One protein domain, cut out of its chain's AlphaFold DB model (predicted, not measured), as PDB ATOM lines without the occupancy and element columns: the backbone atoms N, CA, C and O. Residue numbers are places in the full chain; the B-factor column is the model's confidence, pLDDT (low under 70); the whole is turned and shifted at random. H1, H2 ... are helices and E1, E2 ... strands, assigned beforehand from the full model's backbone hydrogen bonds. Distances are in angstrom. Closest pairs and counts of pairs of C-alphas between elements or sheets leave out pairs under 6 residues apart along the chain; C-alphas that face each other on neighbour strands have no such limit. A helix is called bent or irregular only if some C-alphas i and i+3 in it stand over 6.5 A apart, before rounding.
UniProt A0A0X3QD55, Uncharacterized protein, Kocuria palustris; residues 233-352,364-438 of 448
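AT A GLANCE: This is residues 233 to 352 and 364 to 438 of the 448 residues of an uncharacterized protein of Kocuria palustris (UniProt A0A0X3QD55). Two long helices, H1 and the still longer H5, run side by side in opposite directions and make the long axis of an elongated, loosely built domain. The small hairpin of E1 and E2 packs beside H1, and its link, residues 289 to 302, reaches out past H1, away from H5; H3 runs near H5, and the short H2 and H4 lie toward opposite ends of the domain. The printed part has 195 residues, with five named helices and two named strands in the order H1, E1, E2, H2, H3, H4, H5; the two strands form an antiparallel sheet, and the class is mostly helix. The whole is loose, with a radius of gyration of the C-alphas of 20.9 A, and spans 77 by 43 by 25 A.

HOW THE PARTS SIT: H1, residues 233 to 265, touches H5, residues 392 to 436, at a shallow tilt of 19 degrees, opposite ways; their closest C-alphas, those of Ala 256 and Ala 404, are 5.3 A apart. E1, residues 286 to 288, and E2, residues 303 to 305, form an antiparallel hairpin, with N 286 and O 305 at 2.9 A and N 303 and O 288 at 2.8 A, within hydrogen-bond range. The closest C-alphas of H1 and E1 are those of Arg 250 and Val 287, 5.3 A apart. H2, residues 328 to 331, is close to but not clearly touching H5, the closest C-alphas being those of Leu 328 and Leu 424, 6.9 A apart. H3, residues 338 to 352, and H5 are near each other, with 11 pairs of C-alphas within 10 A. H4, residues 380 to 383, is close to but not clearly touching H5, with the C-alphas of Leu 380 and Phe 395 closest at 7.7 A; H3 and H4 are apart. Every O i to N i+4 pair is within hydrogen-bond range in H1, against 10 of 11 in H3 and 38 of 41 in H5; H2 and H4 are too short for such a pair.

IN THESE COORDINATES: H1 begins at C-alpha 233, (130.866, 24.130, 73.206), and is 48.7 A long. H3 is 22.0 A long. H5 is 63.3 A long, from C-alpha 392 at (92.309, 48.103, 94.373) to C-alpha 436 at (149.538, 22.799, 85.146); it is neither bent nor irregular, but only just: C-alphas 416 and 419 are 6.5 A apart.

THE WHOLE: The two C-alphas farthest apart, those of Asp 269 and Ser 438, are 77.3 A apart. Residues 353 to 363 are not printed, and C-alphas 352 and 364 are 11.5 A apart across the cut. The links H1 to E1, E1 to E2 and E2 to H2 are long. The mean pLDDT of the printed part is 92.7, with residues 352, 364 and 365 under 70.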
ATOM      1  N   ASP A 233     132.296  24.453  73.235       95.12
ATOM      2  CA  ASP A 233     130.866  24.130  73.206       95.12
ATOM      3  C   ASP A 233     130.166  24.520  74.517       95.12
ATOM      4  O   ASP A 233     129.027  24.989  74.483       95.12
ATOM      5  N   GLN A 234     130.854  24.411  75.658       97.12
ATOM      6  CA  GLN A 234     130.349  24.877  76.956       97.12
ATOM      7  C   GLN A 234     130.205  26.404  76.979       97.12
ATOM      8  O   GLN A 234     129.156  26.922  77.350       97.12
ATOM      9  N   GLU A 235     131.212  27.136  76.495       98.06
ATOM     10  CA  GLU A 235     131.165  28.590  76.332       98.06
ATOM     11  C   GLU A 235     129.980  28.997  75.453       98.06
ATOM     12  O   GLU A 235     129.255  29.935  75.781       98.06
ATOM     13  N   LYS A 236     129.748  28.284  74.345       97.19
ATOM     14  CA  LYS A 236     128.611  28.552  73.463       97.19
ATOM     15  C   LYS A 236     127.266  28.381  74.179       97.19
ATOM     16  O   LYS A 236     126.376  29.205  73.963       97.19
ATOM     17  N   ASP A 237     127.110  27.352  75.011       97.56
ATOM     18  CA  ASP A 237     125.893  27.142  75.809       97.56
ATOM     19  C   ASP A 237     125.672  28.276  76.820       97.56
ATOM     20  O   ASP A 237     124.607  28.901  76.838       97.56
ATOM     21  N   VAL A 238     126.711  28.624  77.587       98.25
ATOM     22  CA  VAL A 238     126.661  29.724  78.564       98.25
ATOM     23  C   VAL A 238     126.333  31.050  77.875       98.25
ATOM     24  O   VAL A 238     125.460  31.785  78.335       98.25
ATOM     25  N   ARG A 239     126.951  31.340  76.724       97.75
ATOM     26  CA  ARG A 239     126.663  32.542  75.923       97.75
ATOM     27  C   ARG A 239     125.224  32.585  75.416       97.75
ATOM     28  O   ARG A 239     124.589  33.631  75.495       97.75
ATOM     29  N   SER A 240     124.669  31.455  74.975       96.88
ATOM     30  CA  SER A 240     123.259  31.385  74.573       96.88
ATOM     31  C   SER A 240     122.308  31.669  75.743       96.88
ATOM     32  O   SER A 240     121.241  32.262  75.552       96.88
ATOM     33  N   ARG A 241     122.674  31.242  76.957       98.19
ATOM     34  CA  ARG A 241     121.921  31.539  78.183       98.19
ATOM     35  C   ARG A 241     122.063  33.008  78.581       98.19
ATOM     36  O   ARG A 241     121.057  33.612  78.933       98.19
ATOM     37  N   LEU A 242     123.253  33.602  78.448       98.44
ATOM     38  CA  LEU A 242     123.478  35.043  78.639       98.44
ATOM     39  C   LEU A 242     122.618  35.879  77.680       98.44
ATOM     40  O   LEU A 242     121.970  36.826  78.119       98.44
ATOM     41  N   ASP A 243     122.556  35.510  76.398       98.00
ATOM     42  CA  ASP A 243     121.686  36.166  75.413       98.00
ATOM     43  C   ASP A 243     120.208  36.097  75.815       98.00
ATOM     44  O   ASP A 243     119.523  37.118  75.860       98.00
ATOM     45  N   SER A 244     119.732  34.900  76.169       97.75
ATOM     46  CA  SER A 244     118.346  34.695  76.612       97.75
ATOM     47  C   SER A 244     118.029  35.512  77.869       97.75
ATOM     48  O   SER A 244     116.949  36.088  77.987       97.75
ATOM     49  N   GLN A 245     118.982  35.597  78.798       98.56
ATOM     50  CA  GLN A 245     118.829  36.355  80.032       98.56
ATOM     51  C   GLN A 245     118.733  37.862  79.763       98.56
ATOM     52  O   GLN A 245     117.886  38.542  80.336       98.56
ATOM     53  N   LEU A 246     119.536  38.388  78.836       98.50
ATOM     54  CA  LEU A 246     119.461  39.791  78.425       98.50
ATOM     55  C   LEU A 246     118.133  40.126  77.733       98.50
ATOM     56  O   LEU A 246     117.598  41.218  77.933       98.50
ATOM     57  N   GLU A 247     117.564  39.201  76.955       98.00
ATOM     58  CA  GLU A 247     116.220  39.369  76.388       98.00
ATOM     59  C   GLU A 247     115.145  39.487  77.483       98.00
ATOM     60  O   GLU A 247     114.289  40.374  77.398       98.00
ATOM     61  N   LEU A 248     115.206  38.638  78.520       98.06
ATOM     62  CA  LEU A 248     114.298  38.694  79.673       98.06
ATOM     63  C   LEU A 248     114.423  40.026  80.416       98.06
ATOM     64  O   LEU A 248     113.432  40.742  80.572       98.06
ATOM     65  N   MET A 249     115.653  40.418  80.751       98.50
ATOM     66  CA  MET A 249     115.949  41.690  81.411       98.50
ATOM     67  C   MET A 249     115.420  42.889  80.613       98.50
ATOM     68  O   MET A 249     114.790  43.788  81.172       98.50
ATOM     69  N   ARG A 250     115.610  42.896  79.286       98.31
ATOM     70  CA  ARG A 250     115.086  43.951  78.407       98.31
ATOM     71  C   ARG A 250     113.559  44.007  78.441       98.31
ATOM     72  O   ARG A 250     112.987  45.095  78.519       98.31
ATOM     73  N   ALA A 251     112.896  42.852  78.391       97.69
ATOM     74  CA  ALA A 251     111.441  42.769  78.461       97.69
ATOM     75  C   ALA A 251     110.900  43.241  79.821       97.69
ATOM     76  O   ALA A 251     109.849  43.885  79.873       97.69
ATOM     77  N   ASP A 252     111.614  42.958  80.908       98.00
ATOM     78  CA  ASP A 252     111.247  43.384  82.255       98.00
ATOM     79  C   ASP A 252     111.399  44.894  82.451       98.00
ATOM     80  O   ASP A 252     110.456  45.525  82.935       98.00
ATOM     81  N   LEU A 253     112.489  45.504  81.972       97.75
ATOM     82  CA  LEU A 253     112.643  46.967  81.952       97.75
ATOM     83  C   LEU A 253     111.531  47.641  81.136       97.75
ATOM     84  O   LEU A 253     110.930  48.627  81.566       97.75
ATOM     85  N   GLN A 254     111.190  47.080  79.973       96.81
ATOM     86  CA  GLN A 254     110.126  47.617  79.123       96.81
ATOM     87  C   GLN A 254     108.737  47.482  79.775       96.81
ATOM     88  O   GLN A 254     107.872  48.357  79.627       96.81
ATOM     89  N   ARG A 255     108.521  46.404  80.540       97.50
ATOM     90  CA  ARG A 255     107.315  46.197  81.347       97.50
ATOM     91  C   ARG A 255     107.249  47.179  82.515       97.50
ATOM     92  O   ARG A 255     106.189  47.765  82.724       97.50
ATOM     93  N   ALA A 256     108.355  47.393  83.226       95.94
ATOM     94  CA  ALA A 256     108.448  48.371  84.305       95.94
ATOM     95  C   ALA A 256     108.101  49.776  83.793       95.94
ATOM     96  O   ALA A 256     107.184  50.396  84.325       95.94
ATOM     97  N   HIS A 257     108.701  50.209  82.678       94.50
ATOM     98  CA  HIS A 257     108.367  51.487  82.038       94.50
ATOM     99  C   HIS A 257     106.871  51.595  81.694       94.50
ATOM    100  O   HIS A 257     106.234  52.620  81.932       94.50
ATOM    101  N   SER A 258     106.270  50.526  81.163       94.50
ATOM    102  CA  SER A 258     104.829  50.511  80.864       94.50
ATOM    103  C   SER A 258     103.971  50.653  82.131       94.50
ATOM    104  O   SER A 258     102.957  51.350  82.122       94.50
ATOM    105  N   TYR A 259     104.374  50.026  83.239       95.38
ATOM    106  CA  TYR A 259     103.668  50.148  84.515       95.38
ATOM    107  C   TYR A 259     103.872  51.504  85.198       95.38
ATOM    108  O   TYR A 259     102.963  51.978  85.880       95.38
ATOM    109  N   GLU A 260     105.003  52.173  84.984       92.19
ATOM    110  CA  GLU A 260     105.191  53.564  85.409       92.19
ATOM    111  C   GLU A 260     104.231  54.522  84.690       92.19
ATOM    112  O   GLU A 260     103.610  55.380  85.331       92.19
ATOM    113  N   ASP A 261     104.024  54.329  83.386       88.50
ATOM    114  CA  ASP A 261     103.022  55.076  82.619       88.50
ATOM    115  C   ASP A 261     101.590  54.796  83.131       88.50
ATOM    116  O   ASP A 261     100.769  55.714  83.282       88.50
ATOM    117  N   ASP A 262     101.285  53.539  83.476       88.06
ATOM    118  CA  ASP A 262      99.997  53.152  84.062       88.06
ATOM    119  C   ASP A 262      99.765  53.784  85.445       88.06
ATOM    120  O   ASP A 262      98.639  54.200  85.754       88.06
ATOM    121  N   LEU A 263     100.805  53.935  86.275       89.00
ATOM    122  CA  LEU A 263     100.706  54.638  87.562       89.00
ATOM    123  C   LEU A 263     100.261  56.091  87.383       89.00
ATOM    124  O   LEU A 263      99.409  56.575  88.133       89.00
ATOM    125  N   ALA A 264     100.793  56.778  86.369       78.50
ATOM    126  CA  ALA A 264     100.456  58.172  86.088       78.50
ATOM    127  C   ALA A 264      99.001  58.357  85.613       78.50
ATOM    128  O   ALA A 264      98.409  59.435  85.776       78.50
ATOM    129  N   THR A 265      98.403  57.317  85.023       88.00
ATOM    130  CA  THR A 265      97.044  57.368  84.463       88.00
ATOM    131  C   THR A 265      95.975  56.770  85.381       88.00
ATOM    132  O   THR A 265      94.815  57.195  85.315       88.00
ATOM    133  N   THR A 266      96.349  55.864  86.287       91.88
ATOM    134  CA  THR A 266      95.435  55.212  87.235       91.88
ATOM    135  C   THR A 266      94.969  56.186  88.318       91.88
ATOM    136  O   THR A 266      95.764  56.741  89.074       91.88
ATOM    137  N   LYS A 267      93.648  56.393  88.414       93.00
ATOM    138  CA  LYS A 267      93.033  57.340  89.357       93.00
ATOM    139  C   LYS A 267      91.871  56.720  90.116       93.00
ATOM    140  O   LYS A 267      90.992  56.106  89.514       93.00
ATOM    141  N   VAL A 268      91.816  56.981  91.417       90.81
ATOM    142  CA  VAL A 268      90.693  56.640  92.300       90.81
ATOM    143  C   VAL A 268      90.258  57.915  93.007       90.81
ATOM    144  O   VAL A 268      91.042  58.509  93.735       90.81
ATOM    145  N   ASP A 269      89.033  58.380  92.753       89.06
ATOM    146  CA  ASP A 269      88.471  59.602  93.356       89.06
ATOM    147  C   ASP A 269      89.386  60.848  93.265       89.06
ATOM    148  O   ASP A 269      89.358  61.740  94.110       89.06
ATOM    149  N   GLY A 270      90.196  60.929  92.203       89.00
ATOM    150  CA  GLY A 270      91.152  62.017  91.968       89.00
ATOM    151  C   GLY A 270      92.536  61.815  92.596       89.00
ATOM    152  O   GLY A 270      93.436  62.594  92.285       89.00
ATOM    153  N   LEU A 271      92.726  60.768  93.404       92.06
ATOM    154  CA  LEU A 271      94.026  60.321  93.905       92.06
ATOM    155  C   LEU A 271      94.732  59.449  92.863       92.06
ATOM    156  O   LEU A 271      94.094  58.646  92.180       92.06
ATOM    157  N   PHE A 272      96.048  59.596  92.768       92.56
ATOM    158  CA  PHE A 272      96.931  58.755  91.956       92.56
ATOM    159  C   PHE A 272      98.259  58.546  92.681       92.56
ATOM    160  O   PHE A 272      98.605  59.325  93.572       92.56
ATOM    161  N   LEU A 273      98.996  57.501  92.308       93.38
ATOM    162  CA  LEU A 273     100.329  57.244  92.842       93.38
ATOM    163  C   LEU A 273     101.345  58.188  92.199       93.38
ATOM    164  O   LEU A 273     101.343  58.401  90.988       93.38
ATOM    165  N   ARG A 274     102.222  58.768  93.017       91.31
ATOM    166  CA  ARG A 274     103.436  59.405  92.509       91.31
ATOM    167  C   ARG A 274     104.416  58.296  92.120       91.31
ATOM    168  O   ARG A 274     104.486  57.319  92.869       91.31
ATOM    169  N   PRO A 275     105.168  58.448  91.015       88.81
ATOM    170  CA  PRO A 275     106.235  57.513  90.684       88.81
ATOM    171  C   PRO A 275     107.153  57.319  91.900       88.81
ATOM    172  O   PRO A 275     107.561  58.323  92.504       88.81
ATOM    173  N   PRO A 276     107.400  56.069  92.323       91.31
ATOM    174  CA  PRO A 276     108.327  55.792  93.409       91.31
ATOM    175  C   PRO A 276     109.760  56.110  92.967       91.31
ATOM    176  O   PRO A 276     110.049  56.232  91.778       91.31
ATOM    177  N   THR A 277     110.674  56.242  93.925       90.94
ATOM    178  CA  THR A 277     112.105  56.243  93.602       90.94
ATOM    179  C   THR A 277     112.500  54.834  93.169       90.94
ATOM    180  O   THR A 277     112.267  53.890  93.927       90.94
ATOM    181  N   VAL A 278     113.076  54.703  91.974       91.56
ATOM    182  CA  VAL A 278     113.618  53.435  91.475       91.56
ATOM    183  C   VAL A 278     114.809  53.027  92.353       91.56
ATOM    184  O   VAL A 278     115.626  53.887  92.697       91.56
ATOM    185  N   PRO A 279     114.904  51.757  92.780       89.38
ATOM    186  CA  PRO A 279     116.081  51.244  93.475       89.38
ATOM    187  C   PRO A 279     117.387  51.542  92.731       89.38
ATOM    188  O   PRO A 279     117.437  51.381  91.517       89.38
ATOM    189  N   SER A 280     118.456  51.920  93.444       88.56
ATOM    190  CA  SER A 280     119.735  52.311  92.814       88.56
ATOM    191  C   SER A 280     120.333  51.222  91.928       88.56
ATOM    192  O   SER A 280     120.907  51.528  90.894       88.56
ATOM    193  N   PHE A 281     120.128  49.957  92.299       87.19
ATOM    194  CA  PHE A 281     120.635  48.814  91.552       87.19
ATOM    195  C   PHE A 281     119.868  48.550  90.240       87.19
ATOM    196  O   PHE A 281     120.250  47.651  89.498       87.19
ATOM    197  N   ILE A 282     118.787  49.292  89.968       93.19
ATOM    198  CA  ILE A 282     118.003  49.269  88.716       93.19
ATOM    199  C   ILE A 282     118.065  50.635  88.013       93.19
ATOM    200  O   ILE A 282     117.955  50.720  86.791       93.19
ATOM    201  N   ASP A 283     118.181  51.721  88.779       93.00
ATOM    202  CA  ASP A 283     118.134  53.089  88.270       93.00
ATOM    203  C   ASP A 283     119.246  53.346  87.244       93.00
ATOM    204  O   ASP A 283     120.431  53.233  87.542       93.00
ATOM    205  N   GLY A 284     118.851  53.718  86.024       94.06
ATOM    206  CA  GLY A 284     119.771  53.976  84.912       94.06
ATOM    207  C   GLY A 284     120.174  52.750  84.090       94.06
ATOM    208  O   GLY A 284     120.888  52.917  83.097       94.06
ATOM    209  N   ASP A 285     119.705  51.553  84.445       97.31
ATOM    210  CA  ASP A 285     120.003  50.344  83.686       97.31
ATOM    211  C   ASP A 285     119.319  50.327  82.315       97.31
ATOM    212  O   ASP A 285     118.147  50.678  82.154       97.31
ATOM    213  N   GLU A 286     120.047  49.841  81.314       97.50
ATOM    214  CA  GLU A 286     119.550  49.666  79.954       97.50
ATOM    215  C   GLU A 286     120.078  48.361  79.357       97.50
ATOM    216  O   GLU A 286     121.263  48.049  79.475       97.50
ATOM    217  N   VAL A 287     119.234  47.631  78.625       97.75
ATOM    218  CA  VAL A 287     119.692  46.556  77.733       97.75
ATOM    219  C   VAL A 287     119.572  47.041  76.292       97.75
ATOM    220  O   VAL A 287     118.471  47.159  75.750       97.75
ATOM    221  N   ASN A 288     120.718  47.348  75.685       95.38
ATOM    222  CA  ASN A 288     120.830  47.954  74.358       95.38
ATOM    223  C   ASN A 288     121.271  46.929  73.307       95.38
ATOM    224  O   ASN A 288     121.922  45.956  73.653       95.38
ATOM    225  N   GLY A 289     120.973  47.170  72.028       94.81
ATOM    226  CA  GLY A 289     121.307  46.261  70.921       94.81
ATOM    227  C   GLY A 289     120.090  45.515  70.370       94.81
ATOM    228  O   GLY A 289     118.948  45.819  70.723       94.81
ATOM    229  N   GLU A 290     120.349  44.552  69.493       95.62
ATOM    230  CA  GLU A 290     119.345  43.743  68.790       95.62
ATOM    231  C   GLU A 290     119.396  42.299  69.294       95.62
ATOM    232  O   GLU A 290     120.483  41.742  69.468       95.62
ATOM    233  N   SER A 291     118.236  41.685  69.543       94.62
ATOM    234  CA  SER A 291     118.182  40.244  69.798       94.62
ATOM    235  C   SER A 291     118.453  39.447  68.526       94.62
ATOM    236  O   SER A 291     118.378  39.973  67.414       94.62
ATOM    237  N   ALA A 292     118.691  38.143  68.671       92.88
ATOM    238  CA  ALA A 292     118.869  37.261  67.520       92.88
ATOM    239  C   ALA A 292     117.660  37.294  66.567       92.88
ATOM    240  O   ALA A 292     117.833  37.195  65.361       92.88
ATOM    241  N   GLN A 293     116.437  37.480  67.083       91.62
ATOM    242  CA  GLN A 293     115.233  37.546  66.240       91.62
ATOM    243  C   GLN A 293     115.032  38.918  65.574       91.62
ATOM    244  O   GLN A 293     114.200  39.039  64.673       91.62
ATOM    245  N   GLU A 294     115.738  39.947  66.043       92.06
ATOM    246  CA  GLU A 294     115.710  41.304  65.488       92.06
ATOM    247  C   GLU A 294     116.835  41.535  64.469       92.06
ATOM    248  O   GLU A 294     116.664  42.371  63.581       92.06
ATOM    249  N   SER A 295     117.943  40.793  64.575       93.00
ATOM    250  CA  SER A 295     119.098  40.896  63.676       93.00
ATOM    251  C   SER A 295     118.874  40.204  62.322       93.00
ATOM    252  O   SER A 295     118.190  39.186  62.216       93.00
ATOM    253  N   ASP A 296     119.524  40.722  61.276       88.88
ATOM    254  CA  ASP A 296     119.535  40.139  59.926       88.88
ATOM    255  C   ASP A 296     120.369  38.840  59.825       88.88
ATOM    256  O   ASP A 296     120.228  38.089  58.855       88.88
ATOM    257  N   ASP A 297     121.267  38.587  60.784       91.69
ATOM    258  CA  ASP A 297     122.222  37.468  60.787       91.69
ATOM    259  C   ASP A 297     121.975  36.430  61.897       91.69
ATOM    260  O   ASP A 297     122.857  35.619  62.190       91.69
ATOM    261  N   ASP A 298     120.788  36.456  62.513       90.06
ATOM    262  CA  ASP A 298     120.396  35.600  63.641       90.06
ATOM    263  C   ASP A 298     121.365  35.676  64.850       90.06
ATOM    264  O   ASP A 298     121.411  34.762  65.677       90.06
ATOM    265  N   THR A 299     122.152  36.756  64.977       90.50
ATOM    266  CA  THR A 299     123.123  36.953  66.067       90.50
ATOM    267  C   THR A 299     122.698  38.090  66.995       90.50
ATOM    268  O   THR A 299     122.405  39.201  66.562       90.50
ATOM    269  N   SER A 300     122.680  37.819  68.303       95.19
ATOM    270  CA  SER A 300     122.351  38.810  69.333       95.19
ATOM    271  C   SER A 300     123.522  39.758  69.614       95.19
ATOM    272  O   SER A 300     124.669  39.342  69.797       95.19
ATOM    273  N   THR A 301     123.210  41.049  69.719       95.56
ATOM    274  CA  THR A 301     124.135  42.124  70.114       95.56
ATOM    275  C   THR A 301     123.733  42.785  71.434       95.56
ATOM    276  O   THR A 301     124.262  43.840  71.781       95.56
ATOM    277  N   LEU A 302     122.797  42.180  72.175       96.56
ATOM    278  CA  LEU A 302     122.254  42.758  73.403       96.56
ATOM    279  C   LEU A 302     123.324  42.956  74.471       96.56
ATOM    280  O   LEU A 302     124.031  42.024  74.806       96.56
ATOM    281  N   GLN A 303     123.414  44.117  75.096       96.75
ATOM    282  CA  GLN A 303     124.370  44.369  76.167       96.75
ATOM    283  C   GLN A 303     123.694  45.117  77.305       96.75
ATOM    284  O   GLN A 303     123.026  46.129  77.080       96.75
ATOM    285  N   LEU A 304     123.890  44.614  78.524       97.81
ATOM    286  CA  LEU A 304     123.540  45.339  79.735       97.81
ATOM    287  C   LEU A 304     124.501  46.514  79.905       97.81
ATOM    288  O   LEU A 304     125.719  46.344  79.904       97.81
ATOM    289  N   ARG A 305     123.937  47.699  80.089       97.19
ATOM    290  CA  ARG A 305     124.608  48.867  80.629       97.19
ATOM    291  C   ARG A 305     124.021  49.125  82.006       97.19
ATOM    292  O   ARG A 305     122.816  49.316  82.125       97.19
ATOM    293  N   THR A 306     124.881  49.151  83.011       95.50
ATOM    294  CA  THR A 306     124.492  49.304  84.410       95.50
ATOM    295  C   THR A 306     125.511  50.160  85.149       95.50
ATOM    296  O   THR A 306     126.702  50.101  84.845       95.50
ATOM    297  N   ASP A 307     125.051  50.951  86.115       92.88
ATOM    298  CA  ASP A 307     125.930  51.731  86.997       92.88
ATOM    299  C   ASP A 307     126.273  50.967  88.294       92.88
ATOM    300  O   ASP A 307     127.274  51.267  88.951       92.88
ATOM    301  N   GLU A 308     125.474  49.955  88.654       91.81
ATOM    302  CA  GLU A 308     125.644  49.143  89.866       91.81
ATOM    303  C   GLU A 308     125.664  47.640  89.529       91.81
ATOM    304  O   GLU A 308     124.870  47.147  88.727       91.81
ATOM    305  N   VAL A 309     126.598  46.896  90.122       91.38
ATOM    306  CA  VAL A 309     126.735  45.442  89.938       91.38
ATOM    307  C   VAL A 309     126.293  44.757  91.217       91.38
ATOM    308  O   VAL A 309     126.688  45.187  92.305       91.38
ATOM    309  N   ASP A 310     125.517  43.683  91.085       86.25
ATOM    310  CA  ASP A 310     125.091  42.873  92.215       86.25
ATOM    311  C   ASP A 310     126.288  42.418  93.054       86.25
ATOM    312  O   ASP A 310     127.401  42.187  92.567       86.25
ATOM    313  N   ARG A 311     126.077  42.307  94.368       84.69
ATOM    314  CA  ARG A 311     127.137  41.908  95.299       84.69
ATOM    315  C   ARG A 311     127.679  40.529  94.923       84.69
ATOM    316  O   ARG A 311     126.942  39.552  94.888       84.69
ATOM    317  N   GLY A 312     128.986  40.458  94.679       87.12
ATOM    318  CA  GLY A 312     129.653  39.240  94.206       87.12
ATOM    319  C   GLY A 312     129.491  38.964  92.707       87.12
ATOM    320  O   GLY A 312     130.157  38.072  92.194       87.12
ATOM    321  N   GLY A 313     128.683  39.756  91.999       92.12
ATOM    322  CA  GLY A 313     128.514  39.683  90.557       92.12
ATOM    323  C   GLY A 313     129.649  40.332  89.769       92.12
ATOM    324  O   GLY A 313     130.568  40.966  90.317       92.12
ATOM    325  N   TYR A 314     129.548  40.170  88.454       95.25
ATOM    326  CA  TYR A 314     130.499  40.647  87.460       95.25
ATOM    327  C   TYR A 314     129.814  41.542  86.423       95.25
ATOM    328  O   TYR A 314     128.615  41.436  86.174       95.25
ATOM    329  N   ASP A 315     130.604  42.415  85.805       94.25
ATOM    330  CA  ASP A 315     130.206  43.220  84.652       94.25
ATOM    331  C   ASP A 315     131.422  43.369  83.734       94.25
ATOM    332  O   ASP A 315     132.405  44.029  84.085       94.25
ATOM    333  N   PHE A 316     131.404  42.655  82.610       94.88
ATOM    334  CA  PHE A 316     132.471  42.679  81.617       94.88
ATOM    335  C   PHE A 316     131.943  42.365  80.219       94.88
ATOM    336  O   PHE A 316     130.901  41.725  80.046       94.88
ATOM    337  N   ASP A 317     132.686  42.813  79.206       94.00
ATOM    338  CA  ASP A 317     132.345  42.584  77.805       94.00
ATOM    339  C   ASP A 317     132.745  41.173  77.357       94.00
ATOM    340  O   ASP A 317     133.770  40.955  76.704       94.00
ATOM    341  N   TRP A 318     131.892  40.207  77.691       95.44
ATOM    342  CA  TRP A 318     132.061  38.809  77.304       95.44
ATOM    343  C   TRP A 318     131.961  38.562  75.790       95.44
ATOM    344  O   TRP A 318     132.306  37.473  75.339       95.44
ATOM    345  N   ARG A 319     131.519  39.540  74.981       93.25
ATOM    346  CA  ARG A 319     131.451  39.403  73.513       93.25
ATOM    347  C   ARG A 319     132.750  39.757  72.802       93.25
ATOM    348  O   ARG A 319     132.916  39.386  71.643       93.25
ATOM    349  N   SER A 320     133.651  40.473  73.467       90.06
ATOM    350  CA  SER A 320     134.877  40.998  72.852       90.06
ATOM    351  C   SER A 320     135.948  39.943  72.543       90.06
ATOM    352  O   SER A 320     136.832  40.206  71.726       90.06
ATOM    353  N   GLY A 321     135.856  38.754  73.144       93.00
ATOM    354  CA  GLY A 321     136.855  37.690  73.026       93.00
ATOM    355  C   GLY A 321     136.240  36.296  73.076       93.00
ATOM    356  O   GLY A 321     135.133  36.083  72.580       93.00
ATOM    357  N   ASN A 322     136.962  35.348  73.656       95.88
ATOM    358  CA  ASN A 322     136.485  34.014  74.010       95.88
ATOM    359  C   ASN A 322     137.195  33.543  75.289       95.88
ATOM    360  O   ASN A 322     138.114  34.209  75.765       95.88
ATOM    361  N   VAL A 323     136.778  32.402  75.841       96.69
ATOM    362  CA  VAL A 323     137.367  31.867  77.078       96.69
ATOM    363  C   VAL A 323     138.879  31.626  76.961       96.69
ATOM    364  O   VAL A 323     139.598  31.897  77.916       96.69
ATOM    365  N   TYR A 324     139.374  31.147  75.815       95.62
ATOM    366  CA  TYR A 324     140.806  30.894  75.626       95.62
ATOM    367  C   TYR A 324     141.634  32.184  75.566       95.62
ATOM    368  O   TYR A 324     142.726  32.227  76.124       95.62
ATOM    369  N   ASP A 325     141.102  33.246  74.957       94.38
ATOM    370  CA  ASP A 325     141.750  34.565  74.952       94.38
ATOM    371  C   ASP A 325     141.789  35.207  76.357       94.38
ATOM    372  O   ASP A 325     142.618  36.082  76.601       94.38
ATOM    373  N   GLY A 326     140.927  34.750  77.278       93.62
ATOM    374  CA  GLY A 326     140.997  35.031  78.712       93.62
ATOM    375  C   GLY A 326     140.302  36.322  79.156       93.62
ATOM    376  O   GLY A 326     140.907  37.391  79.202       93.62
ATOM    377  N   TYR A 327     139.058  36.228  79.630       95.12
ATOM    378  CA  TYR A 327     138.326  37.359  80.224       95.12
ATOM    379  C   TYR A 327     138.947  37.860  81.531       95.12
ATOM    380  O   TYR A 327     138.902  39.053  81.844       95.12
ATOM    381  N   LEU A 328     139.519  36.950  82.323       94.75
ATOM    382  CA  LEU A 328     140.118  37.254  83.620       94.75
ATOM    383  C   LEU A 328     141.304  38.217  83.506       94.75
ATOM    384  O   LEU A 328     141.542  38.980  84.443       94.75
ATOM    385  N   ASP A 329     142.003  38.250  82.368       92.00
ATOM    386  CA  ASP A 329     143.116  39.183  82.157       92.00
ATOM    387  C   ASP A 329     142.659  40.644  82.087       92.00
ATOM    388  O   ASP A 329     143.412  41.545  82.476       92.00
ATOM    389  N   ASP A 330     141.418  40.882  81.659       90.81
ATOM    390  CA  ASP A 330     140.847  42.222  81.547       90.81
ATOM    391  C   ASP A 330     140.182  42.694  82.847       90.81
ATOM    392  O   ASP A 330     140.206  43.890  83.160       90.81
ATOM    393  N   ILE A 331     139.608  41.772  83.630       93.81
ATOM    394  CA  ILE A 331     138.815  42.125  84.821       93.81
ATOM    395  C   ILE A 331     139.592  42.037  86.136       93.81
ATOM    396  O   ILE A 331     139.218  42.698  87.112       93.81
ATOM    397  N   VAL A 332     140.672  41.250  86.198       94.88
ATOM    398  CA  VAL A 332     141.482  41.125  87.415       94.88
ATOM    399  C   VAL A 332     142.360  42.374  87.583       94.88
ATOM    400  O   VAL A 332     143.169  42.707  86.711       94.88
ATOM    401  N   PRO A 333     142.272  43.089  88.722       94.00
ATOM    402  CA  PRO A 333     143.100  44.265  88.957       94.00
ATOM    403  C   PRO A 333     144.597  43.945  88.922       94.00
ATOM    404  O   PRO A 333     145.063  42.978  89.526       94.00
ATOM    405  N   LYS A 334     145.385  44.822  88.289       92.38
ATOM    406  CA  LYS A 334     146.846  44.663  88.206       92.38
ATOM    407  C   LYS A 334     147.472  44.450  89.588       92.38
ATOM    408  O   LYS A 334     147.325  45.289  90.476       92.38
ATOM    409  N   GLY A 335     148.247  43.376  89.722       91.12
ATOM    410  CA  GLY A 335     148.951  43.019  90.957       91.12
ATOM    411  C   GLY A 335     148.145  42.159  91.933       91.12
ATOM    412  O   GLY A 335     148.692  41.806  92.971       91.12
ATOM    413  N   LYS A 336     146.896  41.817  91.600       95.06
ATOM    414  CA  LYS A 336     146.081  40.823  92.303       95.06
ATOM    415  C   LYS A 336     146.134  39.493  91.552       95.06
ATOM    416  O   LYS A 336     146.193  39.496  90.323       95.06
ATOM    417  N   SER A 337     146.141  38.371  92.267       94.06
ATOM    418  CA  SER A 337     146.002  37.066  91.614       94.06
ATOM    419  C   SER A 337     144.543  36.792  91.229       94.06
ATOM    420  O   SER A 337     143.611  37.315  91.842       94.06
ATOM    421  N   VAL A 338     144.332  35.919  90.241       93.25
ATOM    422  CA  VAL A 338     142.990  35.430  89.879       93.25
ATOM    423  C   VAL A 338     142.283  34.832  91.100       93.25
ATOM    424  O   VAL A 338     141.129  35.153  91.364       93.25
ATOM    425  N   SER A 339     142.983  34.018  91.895       92.56
ATOM    426  CA  SER A 339     142.402  33.378  93.080       92.56
ATOM    427  C   SER A 339     142.021  34.374  94.175       92.56
ATOM    428  O   SER A 339     140.972  34.220  94.791       92.56
ATOM    429  N   GLU A 340     142.831  35.410  94.407       94.50
ATOM    430  CA  GLU A 340     142.488  36.501  95.326       94.50
ATOM    431  C   GLU A 340     141.240  37.244  94.841       94.50
ATOM    432  O   GLU A 340     140.320  37.472  95.623       94.50
ATOM    433  N   PHE A 341     141.175  37.574  93.548       94.81
ATOM    434  CA  PHE A 341     140.029  38.267  92.959       94.81
ATOM    435  C   PHE A 341     138.729  37.457  93.062       94.81
ATOM    436  O   PHE A 341     137.717  37.993  93.508       94.81
ATOM    437  N   LEU A 342     138.752  36.171  92.698       93.81
ATOM    438  CA  LEU A 342     137.569  35.307  92.762       93.81
ATOM    439  C   LEU A 342     137.129  35.035  94.208       93.81
ATOM    440  O   LEU A 342     135.935  35.041  94.495       93.81
ATOM    441  N   ASN A 343     138.069  34.862  95.144       92.62
ATOM    442  CA  ASN A 343     137.729  34.687  96.559       92.62
ATOM    443  C   ASN A 343     137.054  35.932  97.145       92.62
ATOM    444  O   ASN A 343     136.043  35.797  97.826       92.62
ATOM    445  N   GLU A 344     137.547  37.136  96.841       91.94
ATOM    446  CA  GLU A 344     136.891  38.379  97.270       91.94
ATOM    447  C   GLU A 344     135.458  38.494  96.725       91.94
ATOM    448  O   GLU A 344     134.557  38.944  97.434       91.94
ATOM    449  N   ARG A 345     135.226  38.064  95.477       91.00
ATOM    450  CA  ARG A 345     133.884  38.045  94.870       91.00
ATOM    451  C   ARG A 345     132.966  37.037  95.559       91.00
ATOM    452  O   ARG A 345     131.834  37.385  95.891       91.00
ATOM    453  N   ASN A 346     133.471  35.844  95.862       88.56
ATOM    454  CA  ASN A 346     132.733  34.815  96.595       88.56
ATOM    455  C   ASN A 346     132.400  35.247  98.034       88.56
ATOM    456  O   ASN A 346     131.292  35.009  98.511       88.56
ATOM    457  N   GLU A 347     133.326  35.914  98.728       89.44
ATOM    458  CA  GLU A 347     133.081  36.472 100.063       89.44
ATOM    459  C   GLU A 347     132.022  37.583 100.024       89.44
ATOM    460  O   GLU A 347     131.122  37.613 100.870       89.44
ATOM    461  N   ALA A 348     132.070  38.454  99.009       86.31
ATOM    462  CA  ALA A 348     131.046  39.471  98.794       86.31
ATOM    463  C   ALA A 348     129.663  38.841  98.549       86.31
ATOM    464  O   ALA A 348     128.685  39.286  99.154       86.31
ATOM    465  N   ALA A 349     129.583  37.769  97.753       83.00
ATOM    466  CA  ALA A 349     128.346  37.015  97.545       83.00
ATOM    467  C   ALA A 349     127.830  36.390  98.855       83.00
ATOM    468  O   ALA A 349     126.660  36.550  99.197       83.00
ATOM    469  N   ALA A 350     128.695  35.745  99.646       78.94
ATOM    470  CA  ALA A 350     128.311  35.088 100.901       78.94
ATOM    471  C   ALA A 350     127.809  36.070 101.974       78.94
ATOM    472  O   ALA A 350     126.906  35.743 102.746       78.94
ATOM    473  N   SER A 351     128.347  37.291 102.001       70.06
ATOM    474  CA  SER A 351     127.918  38.341 102.935       70.06
ATOM    475  C   SER A 351     126.486  38.851 102.695       70.06
ATOM    476  O   SER A 351     125.905  39.480 103.578       70.06
ATOM    477  N   SER A 352     125.879  38.538 101.544       59.81
ATOM    478  CA  SER A 352     124.492  38.914 101.226       59.81
ATOM    479  C   SER A 352     123.434  38.049 101.936       59.81
ATOM    480  O   SER A 352     122.307  38.500 102.133       59.81
ATOM    481  N   ALA A 364     122.028  49.849  98.700       48.03
ATOM    482  CA  ALA A 364     121.053  49.336  97.746       48.03
ATOM    483  C   ALA A 364     119.692  49.202  98.439       48.03
ATOM    484  O   ALA A 364     119.467  48.302  99.246       48.03
ATOM    485  N   SER A 365     118.785  50.142  98.164       60.00
ATOM    486  CA  SER A 365     117.388  50.024  98.601       60.00
ATOM    487  C   SER A 365     116.764  48.841  97.866       60.00
ATOM    488  O   SER A 365     116.837  48.804  96.643       60.00
ATOM    489  N   SER A 366     116.174  47.872  98.566       77.06
ATOM    490  CA  SER A 366     115.509  46.752  97.892       77.06
ATOM    491  C   SER A 366     114.192  47.210  97.250       77.06
ATOM    492  O   SER A 366     113.639  48.252  97.614       77.06
ATOM    493  N   VAL A 367     113.633  46.418  96.326       84.31
ATOM    494  CA  VAL A 367     112.284  46.686  95.781       84.31
ATOM    495  C   VAL A 367     111.230  46.719  96.899       84.31
ATOM    496  O   VAL A 367     110.280  47.500  96.843       84.31
ATOM    497  N   ALA A 368     111.433  45.936  97.964       83.31
ATOM    498  CA  ALA A 368     110.555  45.909  99.130       83.31
ATOM    499  C   ALA A 368     110.597  47.211  99.957       83.31
ATOM    500  O   ALA A 368     109.624  47.523 100.644       83.31
ATOM    501  N   ASP A 369     111.677  47.994  99.863       85.75
ATOM    502  CA  ASP A 369     111.841  49.269 100.576       85.75
ATOM    503  C   ASP A 369     111.233  50.463  99.818       85.75
ATOM    504  O   ASP A 369     111.272  51.606 100.291       85.75
ATOM    505  N   MET A 370     110.660  50.229  98.633       90.00
ATOM    506  CA  MET A 370     110.034  51.279  97.833       90.00
ATOM    507  C   MET A 370     108.857  51.922  98.572       90.00
ATOM    508  O   MET A 370     107.971  51.261  99.113       90.00
ATOM    509  N   THR A 371     108.812  53.255  98.541       91.56
ATOM    510  CA  THR A 371     107.753  54.023  99.209       91.56
ATOM    511  C   THR A 371     106.666  54.460  98.231       91.56
ATOM    512  O   THR A 371     106.935  55.113  97.223       91.56
ATOM    513  N   TRP A 372     105.411  54.153  98.564       93.00
ATOM    514  CA  TRP A 372     104.260  54.358  97.681       93.00
ATOM    515  C   TRP A 372     103.394  55.520  98.150       93.00
ATOM    516  O   TRP A 372     102.500  55.371  98.983       93.00
ATOM    517  N   ARG A 373     103.673  56.712  97.616       94.81
ATOM    518  CA  ARG A 373     102.990  57.951  98.012       94.81
ATOM    519  C   ARG A 373     101.906  58.348  97.024       94.81
ATOM    520  O   ARG A 373     102.131  58.391  95.818       94.81
ATOM    521  N   LEU A 374     100.750  58.735  97.545       94.31
ATOM    522  CA  LEU A 374      99.655  59.291  96.764       94.31
ATOM    523  C   LEU A 374      99.890  60.772  96.431       94.31
ATOM    524  O   LEU A 374     100.739  61.468  97.000       94.31
ATOM    525  N   SER A 375      99.113  61.284  95.481       93.94
ATOM    526  CA  SER A 375      99.186  62.660  94.987       93.94
ATOM    527  C   SER A 375      99.002  63.719  96.080       93.94
ATOM    528  O   SER A 375      99.581  64.803  95.975       93.94
ATOM    529  N   ASP A 376      98.251  63.401  97.136       92.81
ATOM    530  CA  ASP A 376      98.010  64.259  98.303       92.81
ATOM    531  C   ASP A 376      99.088  64.148  99.402       92.81
ATOM    532  O   ASP A 376      99.072  64.924 100.357       92.81
ATOM    533  N   GLY A 377     100.058  63.240  99.240       91.12
ATOM    534  CA  GLY A 377     101.171  63.012 100.162       91.12
ATOM    535  C   GLY A 377     100.971  61.870 101.164       91.12
ATOM    536  O   GLY A 377     101.943  61.524 101.842       91.12
ATOM    537  N   SER A 378      99.771  61.281 101.239       93.31
ATOM    538  CA  SER A 378      99.492  60.090 102.056       93.31
ATOM    539  C   SER A 378     100.200  58.838 101.512       93.31
ATOM    540  O   SER A 378     100.642  58.812 100.360       93.31
ATOM    541  N   SER A 379     100.372  57.824 102.356       94.19
ATOM    542  CA  SER A 379     100.993  56.539 102.022       94.19
ATOM    543  C   SER A 379      99.918  55.538 101.613       94.19
ATOM    544  O   SER A 379      98.975  55.299 102.365       94.19
ATOM    545  N   LEU A 380     100.043  54.924 100.434       93.56
ATOM    546  CA  LEU A 380      99.077  53.911 100.002       93.56
ATOM    547  C   LEU A 380      99.086  52.699 100.946       93.56
ATOM    548  O   LEU A 380      98.023  52.177 101.266       93.56
ATOM    549  N   THR A 381     100.267  52.273 101.394       92.44
ATOM    550  CA  THR A 381     100.453  51.055 102.196       92.44
ATOM    551  C   THR A 381     100.183  51.260 103.683       92.44
ATOM    552  O   THR A 381      99.747  50.318 104.340       92.44
ATOM    553  N   ASP A 382     100.407  52.466 104.217       92.69
ATOM    554  CA  ASP A 382     100.194  52.739 105.648       92.69
ATOM    555  C   ASP A 382      98.782  53.259 105.943       92.69
ATOM    556  O   ASP A 382      98.208  52.937 106.986       92.69
ATOM    557  N   ASP A 383      98.210  54.063 105.038       91.94
ATOM    558  CA  ASP A 383      96.936  54.752 105.281       91.94
ATOM    559  C   ASP A 383      95.716  53.983 104.739       91.94
ATOM    560  O   ASP A 383      94.579  54.289 105.114       91.94
ATOM    561  N   TYR A 384      95.920  52.973 103.880       90.38
ATOM    562  CA  TYR A 384      94.843  52.193 103.266       90.38
ATOM    563  C   TYR A 384      95.067  50.684 103.388       90.38
ATOM    564  O   TYR A 384      96.170  50.169 103.251       90.38
ATOM    565  N   ASP A 385      93.973  49.951 103.594       87.75
ATOM    566  CA  ASP A 385      93.989  48.489 103.605       87.75
ATOM    567  C   ASP A 385      94.033  47.954 102.165       87.75
ATOM    568  O   ASP A 385      93.188  48.308 101.336       87.75
ATOM    569  N   SER A 386      94.977  47.055 101.885       85.94
ATOM    570  CA  SER A 386      95.106  46.357 100.597       85.94
ATOM    571  C   SER A 386      93.859  45.573 100.169       85.94
ATOM    572  O   SER A 386      93.745  45.212  99.004       85.94
ATOM    573  N   SER A 387      92.899  45.323 101.066       86.69
ATOM    574  CA  SER A 387      91.598  44.703 100.780       86.69
ATOM    575  C   SER A 387      90.483  45.712 100.459       86.69
ATOM    576  O   SER A 387      89.377  45.327 100.050       86.69
ATOM    577  N   ALA A 388      90.743  47.018 100.605       88.19
ATOM    578  CA  ALA A 388      89.780  48.070 100.313       88.19
ATOM    579  C   ALA A 388      89.471  48.113  98.810       88.19
ATOM    580  O   ALA A 388      90.315  48.463  97.983       88.19
ATOM    581  N   ARG A 389      88.223  47.787  98.446       88.75
ATOM    582  CA  ARG A 389      87.778  47.688  97.042       88.75
ATOM    583  C   ARG A 389      87.965  48.973  96.236       88.75
ATOM    584  O   ARG A 389      88.212  48.889  95.040       88.75
ATOM    585  N   SER A 390      87.834  50.135  96.874       89.88
ATOM    586  CA  SER A 390      88.013  51.434  96.217       89.88
ATOM    587  C   SER A 390      89.461  51.672  95.791       89.88
ATOM    588  O   SER A 390      89.679  52.232  94.728       89.88
ATOM    589  N   MET A 391      90.435  51.195  96.572       92.81
ATOM    590  CA  MET A 391      91.865  51.415  96.322       92.81
ATOM    591  C   MET A 391      92.517  50.304  95.492       92.81
ATOM    592  O   MET A 391      93.683  50.434  95.128       92.81
ATOM    593  N   GLN A 392      91.781  49.236  95.151       93.62
ATOM    594  CA  GLN A 392      92.309  48.103  94.373       93.62
ATOM    595  C   GLN A 392      93.053  48.514  93.102       93.62
ATOM    596  O   GLN A 392      94.130  47.971  92.895       93.62
ATOM    597  N   PRO A 393      92.572  49.470  92.278       94.69
ATOM    598  CA  PRO A 393      93.309  49.856  91.077       94.69
ATOM    599  C   PRO A 393      94.723  50.372  91.381       94.69
ATOM    600  O   PRO A 393      95.658  50.040  90.663       94.69
ATOM    601  N   LEU A 394      94.890  51.133  92.470       94.44
ATOM    602  CA  LEU A 394      96.190  51.672  92.881       94.44
ATOM    603  C   LEU A 394      97.084  50.584  93.486       94.44
ATOM    604  O   LEU A 394      98.264  50.536  93.158       94.44
ATOM    605  N   PHE A 395      96.529  49.670  94.290       94.81
ATOM    606  CA  PHE A 395      97.269  48.498  94.775       94.81
ATOM    607  C   PHE A 395      97.685  47.556  93.636       94.81
ATOM    608  O   PHE A 395      98.780  47.009  93.671       94.81
ATOM    609  N   SER A 396      96.855  47.377  92.605       94.38
ATOM    610  CA  SER A 396      97.224  46.600  91.418       94.38
ATOM    611  C   SER A 396      98.352  47.267  90.634       94.38
ATOM    612  O   SER A 396      99.296  46.582  90.264       94.38
ATOM    613  N   ALA A 397      98.292  48.584  90.422       94.19
ATOM    614  CA  ALA A 397      99.362  49.313  89.738       94.19
ATOM    615  C   ALA A 397     100.685  49.257  90.525       94.19
ATOM    616  O   ALA A 397     101.729  48.975  89.944       94.19
ATOM    617  N   MET A 398     100.620  49.437  91.850       94.75
ATOM    618  CA  MET A 398     101.745  49.240  92.768       94.75
ATOM    619  C   MET A 398     102.353  47.838  92.623       94.75
ATOM    620  O   MET A 398     103.533  47.713  92.319       94.75
ATOM    621  N   ASN A 399     101.543  46.787  92.787       94.31
ATOM    622  CA  ASN A 399     102.013  45.401  92.736       94.31
ATOM    623  C   ASN A 399     102.592  45.028  91.365       94.31
ATOM    624  O   ASN A 399     103.554  44.273  91.301       94.31
ATOM    625  N   ASN A 400     102.018  45.547  90.277       95.50
ATOM    626  CA  ASN A 400     102.525  45.306  88.929       95.50
ATOM    627  C   ASN A 400     103.923  45.908  88.743       95.50
ATOM    628  O   ASN A 400     104.812  45.216  88.251       95.50
ATOM    629  N   LEU A 401     104.132  47.166  89.158       95.44
ATOM    630  CA  LEU A 401     105.448  47.797  89.050       95.44
ATOM    631  C   LEU A 401     106.468  47.144  89.994       95.44
ATOM    632  O   LEU A 401     107.556  46.805  89.538       95.44
ATOM    633  N   SER A 402     106.114  46.899  91.264       94.12
ATOM    634  CA  SER A 402     106.979  46.154  92.196       94.12
ATOM    635  C   SER A 402     107.382  44.798  91.625       94.12
ATOM    636  O   SER A 402     108.563  44.481  91.595       94.12
ATOM    637  N   GLY A 403     106.425  44.026  91.102       94.25
ATOM    638  CA  GLY A 403     106.707  42.717  90.518       94.25
ATOM    639  C   GLY A 403     107.590  42.783  89.269       94.25
ATOM    640  O   GLY A 403     108.405  41.893  89.064       94.25
ATOM    641  N   ALA A 404     107.471  43.831  88.444       96.12
ATOM    642  CA  ALA A 404     108.367  44.029  87.302       96.12
ATOM    643  C   ALA A 404     109.800  44.365  87.743       96.12
ATOM    644  O   ALA A 404     110.744  43.826  87.172       96.12
ATOM    645  N   TYR A 405     109.965  45.193  88.779       95.50
ATOM    646  CA  TYR A 405     111.282  45.476  89.350       95.50
ATOM    647  C   TYR A 405     111.895  44.270  90.066       95.50
ATOM    648  O   TYR A 405     113.091  44.043  89.929       95.50
ATOM    649  N   GLU A 406     111.104  43.469  90.782       94.81
ATOM    650  CA  GLU A 406     111.570  42.214  91.396       94.81
ATOM    651  C   GLU A 406     112.011  41.187  90.346       94.81
ATOM    652  O   GLU A 406     113.023  40.511  90.539       94.81
ATOM    653  N   ALA A 407     111.273  41.081  89.236       95.12
ATOM    654  CA  ALA A 407     111.630  40.205  88.124       95.12
ATOM    655  C   ALA A 407     112.958  40.645  87.490       95.12
ATOM    656  O   ALA A 407     113.901  39.857  87.479       95.12
ATOM    657  N   TYR A 408     113.087  41.933  87.141       97.19
ATOM    658  CA  TYR A 408     114.338  42.485  86.621       97.19
ATOM    659  C   TYR A 408     115.513  42.280  87.587       97.19
ATOM    660  O   TYR A 408     116.586  41.868  87.165       97.19
ATOM    661  N   ALA A 409     115.315  42.537  88.884       94.06
ATOM    662  CA  ALA A 409     116.335  42.342  89.913       94.06
ATOM    663  C   ALA A 409     116.831  40.892  89.971       94.06
ATOM    664  O   ALA A 409     118.029  40.639  90.030       94.06
ATOM    665  N   THR A 410     115.896  39.941  89.935       94.19
ATOM    666  CA  THR A 410     116.209  38.508  89.935       94.19
ATOM    667  C   THR A 410     116.969  38.127  88.670       94.19
ATOM    668  O   THR A 410     117.990  37.447  88.738       94.19
ATOM    669  N   ASP A 411     116.501  38.610  87.521       97.19
ATOM    670  CA  ASP A 411     117.097  38.306  86.229       97.19
ATOM    671  C   ASP A 411     118.489  38.931  86.060       97.19
ATOM    672  O   ASP A 411     119.383  38.299  85.486       97.19
ATOM    673  N   LYS A 412     118.700  40.137  86.599       96.38
ATOM    674  CA  LYS A 412     120.007  40.795  86.679       96.38
ATOM    675  C   LYS A 412     120.967  40.010  87.567       96.38
ATOM    676  O   LYS A 412     122.094  39.766  87.136       96.38
ATOM    677  N   ALA A 413     120.511  39.541  88.728       93.50
ATOM    678  CA  ALA A 413     121.325  38.717  89.615       93.50
ATOM    679  C   ALA A 413     121.766  37.428  88.915       93.50
ATOM    680  O   ALA A 413     122.961  37.170  88.822       93.50
ATOM    681  N   THR A 414     120.846  36.678  88.297       95.94
ATOM    682  CA  THR A 414     121.204  35.478  87.520       95.94
ATOM    683  C   THR A 414     122.214  35.783  86.410       95.94
ATOM    684  O   THR A 414     123.175  35.033  86.225       95.94
ATOM    685  N   TYR A 415     122.056  36.897  85.689       98.25
ATOM    686  CA  TYR A 415     123.036  37.320  84.688       98.25
ATOM    687  C   TYR A 415     124.418  37.586  85.314       98.25
ATOM    688  O   TYR A 415     125.418  37.023  84.865       98.25
ATOM    689  N   GLN A 416     124.481  38.415  86.360       96.00
ATOM    690  CA  GLN A 416     125.733  38.934  86.915       96.00
ATOM    691  C   GLN A 416     126.464  37.967  87.853       96.00
ATOM    692  O   GLN A 416     127.696  37.981  87.877       96.00
ATOM    693  N   THR A 417     125.747  37.161  88.640       93.25
ATOM    694  CA  THR A 417     126.331  36.290  89.677       93.25
ATOM    695  C   THR A 417     126.460  34.841  89.242       93.25
ATOM    696  O   THR A 417     127.390  34.171  89.687       93.25
ATOM    697  N   ASP A 418     125.573  34.365  88.364       94.81
ATOM    698  CA  ASP A 418     125.536  32.952  87.985       94.81
ATOM    699  C   ASP A 418     126.170  32.758  86.607       94.81
ATOM    700  O   ASP A 418     127.220  32.130  86.490       94.81
ATOM    701  N   LEU A 419     125.586  33.353  85.562       98.12
ATOM    702  CA  LEU A 419     125.991  33.090  84.177       98.12
ATOM    703  C   LEU A 419     127.368  33.667  83.833       98.12
ATOM    704  O   LEU A 419     128.192  32.984  83.226       98.12
ATOM    705  N   LEU A 420     127.653  34.911  84.235       97.56
ATOM    706  CA  LEU A 420     128.988  35.485  84.040       97.56
ATOM    707  C   LEU A 420     130.050  34.761  84.876       97.56
ATOM    708  O   LEU A 420     131.181  34.610  84.421       97.56
ATOM    709  N   SER A 421     129.693  34.269  86.063       95.69
ATOM    710  CA  SER A 421     130.596  33.470  86.898       95.69
ATOM    711  C   SER A 421     130.896  32.103  86.272       95.69
ATOM    712  O   SER A 421     132.046  31.662  86.262       95.69
ATOM    713  N   GLU A 422     129.889  31.453  85.680       97.25
ATOM    714  CA  GLU A 422     130.045  30.205  84.925       97.25
ATOM    715  C   GLU A 422     131.019  30.393  83.751       97.25
ATOM    716  O   GLU A 422     131.936  29.594  83.577       97.25
ATOM    717  N   LEU A 423     130.909  31.508  83.018       97.31
ATOM    718  CA  LEU A 423     131.839  31.837  81.935       97.31
ATOM    719  C   LEU A 423     133.280  32.053  82.432       97.31
ATOM    720  O   LEU A 423     134.227  31.583  81.805       97.31
ATOM    721  N   LEU A 424     133.459  32.733  83.569       97.12
ATOM    722  CA  LEU A 424     134.780  32.900  84.190       97.12
ATOM    723  C   LEU A 424     135.336  31.587  84.756       97.12
ATOM    724  O   LEU A 424     136.551  31.414  84.794       97.12
ATOM    725  N   SER A 425     134.480  30.652  85.172       95.56
ATOM    726  CA  SER A 425     134.918  29.326  85.625       95.56
ATOM    727  C   SER A 425     135.547  28.536  84.478       95.56
ATOM    728  O   SER A 425     136.600  27.935  84.663       95.56
ATOM    729  N   LEU A 426     134.982  28.637  83.270       97.00
ATOM    730  CA  LEU A 426     135.587  28.048  82.073       97.00
ATOM    731  C   LEU A 426     136.979  28.641  81.767       97.00
ATOM    732  O   LEU A 426     137.884  27.917  81.359       97.00
ATOM    733  N   ASP A 427     137.176  29.945  81.990       96.75
ATOM    734  CA  ASP A 427     138.483  30.615  81.843       96.75
ATOM    735  C   ASP A 427     139.492  30.104  82.882       96.75
ATOM    736  O   ASP A 427     140.630  29.766  82.547       96.75
ATOM    737  N   VAL A 428     139.059  29.916  84.133       95.50
ATOM    738  CA  VAL A 428     139.885  29.259  85.160       95.50
ATOM    739  C   VAL A 428     140.314  27.855  84.728       95.50
ATOM    740  O   VAL A 428     141.480  27.508  84.927       95.50
ATOM    741  N   ASP A 429     139.425  27.064  84.124       94.38
ATOM    742  CA  ASP A 429     139.751  25.710  83.664       94.38
ATOM    743  C   ASP A 429     140.823  25.728  82.565       94.38
ATOM    744  O   ASP A 429     141.824  25.012  82.668       94.38
ATOM    745  N   VAL A 430     140.686  26.600  81.558       96.31
ATOM    746  CA  VAL A 430     141.701  26.753  80.498       96.31
ATOM    747  C   VAL A 430     143.041  27.214  81.074       96.31
ATOM    748  O   VAL A 430     144.073  26.605  80.782       96.31
ATOM    749  N   ARG A 431     143.050  28.217  81.960       94.69
ATOM    750  CA  ARG A 431     144.275  28.676  82.647       94.69
ATOM    751  C   ARG A 431     144.903  27.597  83.518       94.69
ATOM    752  O   ARG A 431     146.127  27.542  83.676       94.69
ATOM    753  N   SER A 432     144.083  26.749  84.130       93.12
ATOM    754  CA  SER A 432     144.564  25.615  84.912       93.12
ATOM    755  C   SER A 432     145.320  24.636  84.019       93.12
ATOM    756  O   SER A 432     146.416  24.211  84.388       93.12
ATOM    757  N   VAL A 433     144.805  24.348  82.820       96.00
ATOM    758  CA  VAL A 433     145.520  23.545  81.817       96.00
ATOM    759  C   VAL A 433     146.797  24.253  81.365       96.00
ATOM    760  O   VAL A 433     147.859  23.632  81.376       96.00
ATOM    761  N   GLU A 434     146.744  25.545  81.047       94.44
ATOM    762  CA  GLU A 434     147.917  26.321  80.618       94.44
ATOM    763  C   GLU A 434     149.057  26.273  81.652       94.44
ATOM    764  O   GLU A 434     150.224  26.074  81.310       94.44
ATOM    765  N   SER A 435     148.723  26.409  82.938       93.50
ATOM    766  CA  SER A 435     149.706  26.488  84.023       93.50
ATOM    767  C   SER A 435     150.142  25.135  84.594       93.50
ATOM    768  O   SER A 435     151.250  25.043  85.128       93.50
ATOM    769  N   ASN A 436     149.306  24.094  84.496       94.44
ATOM    770  CA  ASN A 436     149.538  22.799  85.146       94.44
ATOM    771  C   ASN A 436     149.661  21.624  84.168       94.44
ATOM    772  O   ASN A 436     149.634  20.471  84.604       94.44
ATOM    773  N   THR A 437     149.809  21.873  82.863       96.81
ATOM    774  CA  THR A 437     150.086  20.783  81.922       96.81
ATOM    775  C   THR A 437     151.483  20.206  82.147       96.81
ATOM    776  O   THR A 437     152.484  20.923  82.152       96.81
ATOM    777  N   SER A 438     151.552  18.882  82.276       97.25
ATOM    778  CA  SER A 438     152.800  18.118  82.230       97.25
ATOM    779  C   SER A 438     152.944  17.434  80.872       97.25
ATOM    780  O   SER A 438     151.950  16.973  80.307       97.25
TER     781      SER A 438